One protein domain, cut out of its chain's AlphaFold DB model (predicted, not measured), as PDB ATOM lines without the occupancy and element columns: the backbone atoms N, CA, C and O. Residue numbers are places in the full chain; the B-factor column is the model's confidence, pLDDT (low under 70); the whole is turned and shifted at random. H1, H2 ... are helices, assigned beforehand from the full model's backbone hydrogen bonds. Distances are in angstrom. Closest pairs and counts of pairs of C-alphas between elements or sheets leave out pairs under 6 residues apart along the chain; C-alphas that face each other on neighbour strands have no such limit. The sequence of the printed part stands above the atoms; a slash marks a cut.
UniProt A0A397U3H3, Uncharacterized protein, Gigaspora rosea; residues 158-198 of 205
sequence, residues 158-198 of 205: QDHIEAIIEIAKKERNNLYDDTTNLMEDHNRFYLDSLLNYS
ATOM      1  N   GLN A 158     -10.552  26.028 -11.717       85.50
ATOM      2  CA  GLN A 158      -9.616  25.223 -12.497       85.50
ATOM      3  C   GLN A 158     -10.340  24.413 -13.582       85.50
ATOM      4  O   GLN A 158      -9.920  24.456 -14.735       85.50
ATOM      5  N   ASP A 159     -11.463  23.768 -13.249       85.56
ATOM      6  CA  ASP A 159     -12.257  22.991 -14.216       85.56
ATOM      7  C   ASP A 159     -12.813  23.880 -15.339       85.56
ATOM      8  O   ASP A 159     -12.849  23.498 -16.512       85.56
ATOM      9  N   HIS A 160     -13.222  25.104 -14.990       85.75
ATOM     10  CA  HIS A 160     -13.650  26.107 -15.963       85.75
ATOM     11  C   HIS A 160     -12.524  26.499 -16.920       85.75
ATOM     12  O   HIS A 160     -12.732  26.522 -18.134       85.75
ATOM     13  N   ILE A 161     -11.344  26.812 -16.383       88.81
ATOM     14  CA  ILE A 161     -10.179  27.198 -17.184       88.81
ATOM     15  C   ILE A 161      -9.766  26.047 -18.103       88.81
ATOM     16  O   ILE A 161      -9.520  26.270 -19.286       88.81
ATOM     17  N   GLU A 162      -9.745  24.815 -17.599       92.00
ATOM     18  CA  GLU A 162      -9.385  23.640 -18.391       92.00
ATOM     19  C   GLU A 162     -10.381  23.389 -19.533       92.00
ATOM     20  O   GLU A 162      -9.970  23.193 -20.676       92.00
ATOM     21  N   ALA A 163     -11.688  23.516 -19.282       91.12
ATOM     22  CA  ALA A 163     -12.685  23.415 -20.345       91.12
ATOM     23  C   ALA A 163     -12.542  24.516 -21.408       91.12
ATOM     24  O   ALA A 163     -12.691  24.232 -22.596       91.12
ATOM     25  N   ILE A 164     -12.237  25.756 -21.006       93.00
ATOM     26  CA  ILE A 164     -11.978  26.861 -21.943       93.00
ATOM     27  C   ILE A 164     -10.750  26.553 -22.806       93.00
ATOM     28  O   ILE A 164     -10.787  26.757 -24.018       93.00
ATOM     29  N   ILE A 165      -9.678  26.028 -22.205       95.44
ATOM     30  CA  ILE A 165      -8.470  25.628 -22.932       95.44
ATOM     31  C   ILE A 165      -8.794  24.542 -23.962       95.44
ATOM     32  O   ILE A 165      -8.354  24.643 -25.106       95.44
ATOM     33  N   GLU A 166      -9.573  23.525 -23.592       96.06
ATOM     34  CA  GLU A 166      -9.962  22.452 -24.513       96.06
ATOM     35  C   GLU A 166     -10.862  22.950 -25.652       96.06
ATOM     36  O   GLU A 166     -10.660  22.560 -26.804       96.06
ATOM     37  N   ILE A 167     -11.796  23.868 -25.375       96.06
ATOM     38  CA  ILE A 167     -12.594  24.536 -26.415       96.06
ATOM     39  C   ILE A 167     -11.675  25.300 -27.370       96.06
ATOM     40  O   ILE A 167     -11.731  25.068 -28.575       96.06
ATOM     41  N   ALA A 168     -10.771  26.129 -26.848       97.38
ATOM     42  CA  ALA A 168      -9.858  26.922 -27.666       97.38
ATOM     43  C   ALA A 168      -8.902  26.051 -28.504       97.38
ATOM     44  O   ALA A 168      -8.565  26.400 -29.636       97.38
ATOM     45  N   LYS A 169      -8.450  24.904 -27.977       97.81
ATOM     46  CA  LYS A 169      -7.666  23.924 -28.748       97.81
ATOM     47  C   LYS A 169      -8.499  23.319 -29.875       97.81
ATOM     48  O   LYS A 169      -8.016  23.239 -31.000       97.81
ATOM     49  N   LYS A 170      -9.738  22.915 -29.590       97.56
ATOM     50  CA  LYS A 170     -10.627  22.329 -30.595       97.56
ATOM     51  C   LYS A 170     -10.993  23.332 -31.689       97.56
ATOM     52  O   LYS A 170     -10.922  22.980 -32.857       97.56
ATOM     53  N   GLU A 171     -11.334  24.566 -31.330       97.50
ATOM     54  CA  GLU A 171     -11.612  25.641 -32.292       97.50
ATOM     55  C   GLU A 171     -10.407  25.920 -33.188       97.50
ATOM     56  O   GLU A 171     -10.556  26.049 -34.399       97.50
ATOM     57  N   ARG A 172      -9.201  25.940 -32.610       97.38
ATOM     58  CA  ARG A 172      -7.964  26.092 -33.377       97.38
ATOM     59  C   ARG A 172      -7.756  24.951 -34.368       97.38
ATOM     60  O   ARG A 172      -7.387  25.221 -35.503       97.38
ATOM     61  N   ASN A 173      -7.974  23.708 -33.943       97.12
ATOM     62  CA  ASN A 173      -7.839  22.547 -34.824       97.12
ATOM     63  C   ASN A 173      -8.882  22.588 -35.943       97.12
ATOM     64  O   ASN A 173      -8.513  22.448 -37.098       97.12
ATOM     65  N   ASN A 174     -10.144  22.880 -35.619       96.31
ATOM     66  CA  ASN A 174     -11.196  23.031 -36.622       96.31
ATOM     67  C   ASN A 174     -10.844  24.117 -37.647       96.31
ATOM     68  O   ASN A 174     -10.955  23.884 -38.840       96.31
ATOM     69  N   LEU A 175     -10.372  25.285 -37.195       95.75
ATOM     70  CA  LEU A 175      -9.953  26.359 -38.094       95.75
ATOM     71  C   LEU A 175      -8.772  25.929 -38.972       95.75
ATOM     72  O   LEU A 175      -8.751  26.231 -40.160       95.75
ATOM     73  N   TYR A 176      -7.795  25.228 -38.399       96.88
ATOM     74  CA  TYR A 176      -6.672  24.691 -39.157       96.88
ATOM     75  C   TYR A 176      -7.142  23.709 -40.237       96.88
ATOM     76  O   TYR A 176      -6.760  23.857 -41.398       96.88
ATOM     77  N   ASP A 177      -8.016  22.770 -39.881       95.50
ATOM     78  CA  ASP A 177      -8.592  21.795 -40.807       95.50
ATOM     79  C   ASP A 177      -9.404  22.497 -41.905       95.50
ATOM     80  O   ASP A 177      -9.187  22.236 -43.085       95.50
ATOM     81  N   ASP A 178     -10.262  23.457 -41.546       92.38
ATOM     82  CA  ASP A 178     -11.037  24.263 -42.494       92.38
ATOM     83  C   ASP A 178     -10.112  24.997 -43.473       92.38
ATOM     84  O   ASP A 178     -10.294  24.913 -44.687       92.38
ATOM     85  N   THR A 179      -9.072  25.675 -42.975       91.00
ATOM     86  CA  THR A 179      -8.109  26.369 -43.844       91.00
ATOM     87  C   THR A 179      -7.339  25.410 -44.744       91.00
ATOM     88  O   THR A 179      -7.125  25.722 -45.914       91.00
ATOM     89  N   THR A 180      -6.970  24.236 -44.236       93.81
ATOM     90  CA  THR A 180      -6.261  23.211 -45.008       93.81
ATOM     91  C   THR A 180      -7.153  22.681 -46.125       93.81
ATOM     92  O   THR A 180      -6.751  22.708 -47.283       93.81
ATOM     93  N   ASN A 181      -8.404  22.332 -45.816       90.69
ATOM     94  CA  ASN A 181      -9.392  21.884 -46.797       90.69
ATOM     95  C   ASN A 181      -9.644  22.943 -47.885       90.69
ATOM     96  O   ASN A 181      -9.731  22.615 -49.068       90.69
ATOM     97  N   LEU A 182      -9.720  24.226 -47.504       88.19
ATOM     98  CA  LEU A 182      -9.846  25.334 -48.458       88.19
ATOM     99  C   LEU A 182      -8.624  25.444 -49.380       88.19
ATOM    100  O   LEU A 182      -8.777  25.718 -50.569       88.19
ATOM    101  N   MET A 183      -7.418  25.256 -48.841       87.62
ATOM    102  CA  MET A 183      -6.173  25.322 -49.610       87.62
ATOM    103  C   MET A 183      -5.979  24.111 -50.528       87.62
ATOM    104  O   MET A 183      -5.436  24.260 -51.622       87.62
ATOM    105  N   GLU A 184      -6.423  22.928 -50.109       90.75
ATOM    106  CA  GLU A 184      -6.325  21.692 -50.891       90.75
ATOM    107  C   GLU A 184      -7.274  21.665 -52.101       90.75
ATOM    108  O   GLU A 184      -7.004  20.972 -53.087       90.75
ATOM    109  N   ASP A 185      -8.354  22.452 -52.093       89.00
ATOM    110  CA  ASP A 185      -9.216  22.622 -53.265       89.00
ATOM    111  C   ASP A 185      -8.606  23.612 -54.269       89.00
ATOM    112  O   ASP A 185      -8.996  24.776 -54.403       89.00
ATOM    113  N   HIS A 186      -7.643  23.104 -55.035       86.94
ATOM    114  CA  HIS A 186      -6.896  23.857 -56.040       86.94
ATOM    115  C   HIS A 186      -7.794  24.524 -57.098       86.94
ATOM    116  O   HIS A 186      -7.407  25.544 -57.675       86.94
ATOM    117  N   ASN A 187      -9.014  24.014 -57.326       87.50
ATOM    118  CA  ASN A 187      -9.959  24.597 -58.285       87.50
ATOM    119  C   ASN A 187     -10.381  26.023 -57.898       87.50
ATOM    120  O   ASN A 187     -10.773  26.817 -58.760       87.50
ATOM    121  N   ARG A 188     -10.292  26.371 -56.607       83.25
ATOM    122  CA  ARG A 188     -10.598  27.714 -56.087       83.25
ATOM    123  C   ARG A 188      -9.626  28.777 -56.570       83.25
ATOM    124  O   ARG A 188      -9.990  29.950 -56.593       83.25
ATOM    125  N   PHE A 189      -8.422  28.368 -56.963       86.81
ATOM    126  CA  PHE A 189      -7.355  29.259 -57.409       86.81
ATOM    127  C   PHE A 189      -7.230  29.329 -58.937       86.81
ATOM    128  O   PHE A 189      -6.334  30.001 -59.448       86.81
ATOM    129  N   TYR A 190      -8.122  28.676 -59.689       90.06
ATOM    130  CA  TYR A 190      -8.200  28.866 -61.137       90.06
ATOM    131  C   TYR A 190      -8.705  30.261 -61.495       90.06
ATOM    132  O   TYR A 190      -9.533  30.842 -60.793       90.06
ATOM    133  N   LEU A 191      -8.227  30.783 -62.628       89.75
ATOM    134  CA  LEU A 191      -8.541  32.134 -63.089       89.75
ATOM    135  C   LEU A 191     -10.056  32.374 -63.184       89.75
ATOM    136  O   LEU A 191     -10.536  33.383 -62.680       89.75
ATOM    137  N   ASP A 192     -10.817  31.420 -63.724       88.88
ATOM    138  CA  ASP A 192     -12.279  31.524 -63.836       88.88
ATOM    139  C   ASP A 192     -12.982  31.593 -62.469       88.88
ATOM    140  O   ASP A 192     -13.968  32.316 -62.310       88.88
ATOM    141  N   SER A 193     -12.462  30.879 -61.465       85.25
ATOM    142  CA  SER A 193     -12.964  30.919 -60.085       85.25
ATOM    143  C   SER A 193     -12.651  32.256 -59.406       85.25
ATOM    144  O   SER A 193     -13.481  32.775 -58.663       85.25
ATOM    145  N   LEU A 194     -11.475  32.833 -59.680       86.38
ATOM    146  CA  LEU A 194     -11.058  34.133 -59.146       86.38
ATOM    147  C   LEU A 194     -11.823  35.296 -59.794       86.38
ATOM    148  O   LEU A 194     -12.189  36.248 -59.108       86.38
ATOM    149  N   LEU A 195     -12.104  35.209 -61.096       89.19
ATOM    150  CA  LEU A 195     -12.882  36.214 -61.825       89.19
ATOM    151  C   LEU A 195     -14.353  36.255 -61.380       89.19
ATOM    152  O   LEU A 195     -14.964  37.318 -61.415       89.19
ATOM    153  N   ASN A 196     -14.900  35.126 -60.921       87.38
ATOM    154  CA  ASN A 196     -16.265  35.012 -60.392       87.38
ATOM    155  C   ASN A 196     -16.309  34.951 -58.854       87.38
ATOM    156  O   ASN A 196     -17.230  34.373 -58.276       87.38
ATOM    157  N   TYR A 197     -15.301  35.505 -58.174       86.25
ATOM    158  CA  TYR A 197     -15.186  35.421 -56.721       86.25
ATOM    159  C   TYR A 197     -16.364  36.091 -55.994       86.25
ATOM    160  O   TYR A 197     -16.652  37.274 -56.186       86.25
ATOM    161  N   SER A 198     -16.977  35.359 -55.061       86.56
ATOM    162  CA  SER A 198     -17.751  35.945 -53.966       86.56
ATOM    163  C   SER A 198     -17.430  35.228 -52.651       86.56
ATOM    164  O   SER A 198     -17.328  33.999 -52.652       86.56
TER     165      SER A 198
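AT A GLANCE: This is residues 158 to 198 of the 205 residues of an uncharacterized protein of Gigaspora rosea (UniProt A0A397U3H3). One long, nearly straight helix, H1, makes most of the length, and past its last residue the chain turns off to one side in a small hook made of the two short helices H2 and H3 and a short tail. No second long helix packs on H1, and residues 158 to 184 stand free along its whole length. The printed part has 41 residues with three named helices, in the order H1, H2, H3, and no named strand; the class is all helix. It is extended, with a radius of gyration of the C-alphas of 16.6 A, and it spans 52 by 18 by 5 A.

IN THESE COORDINATES: Find C-alpha 158 at (-9.616, 25.223, -12.497); from there H1, residues 158 to 184, runs 38.7 A to C-alpha 184 at (-6.325, 21.692, -50.891), with z falling along the way. Next look at H2, residues 186 to 189, which covers 5.6 A from first to last C-alpha. H3, residues 191 to 195, covers 6.1 A and ends with C-alpha 195 at (-12.882, 36.214, -61.825).

HOW THE PARTS SIT: Look at Asp 185, the one residue of the tight link from H1 to H2; these two helices meet only through their link. Tyr 190 makes the tight link from H2 to H3. H2 and H3 are close but not clearly touching: their closest C-alphas, those of Arg 188 and Leu 194, are 7.1 A apart. H1 and H3 are apart. In H1 and H3 you will find every O i to N i+4 pair within hydrogen-bond range; H2 is too short for such a pair, and its one O i to N i+3 pair is within range.

THE WHOLE: The outline is a rod, and the two C-alphas farthest apart, those of Gln 158 and Asp 192, are 51.8 A from each other. The printed part has no cut, and neither link is long. The mean pLDDT of the printed part is 91.1, and no printed residue is under 70.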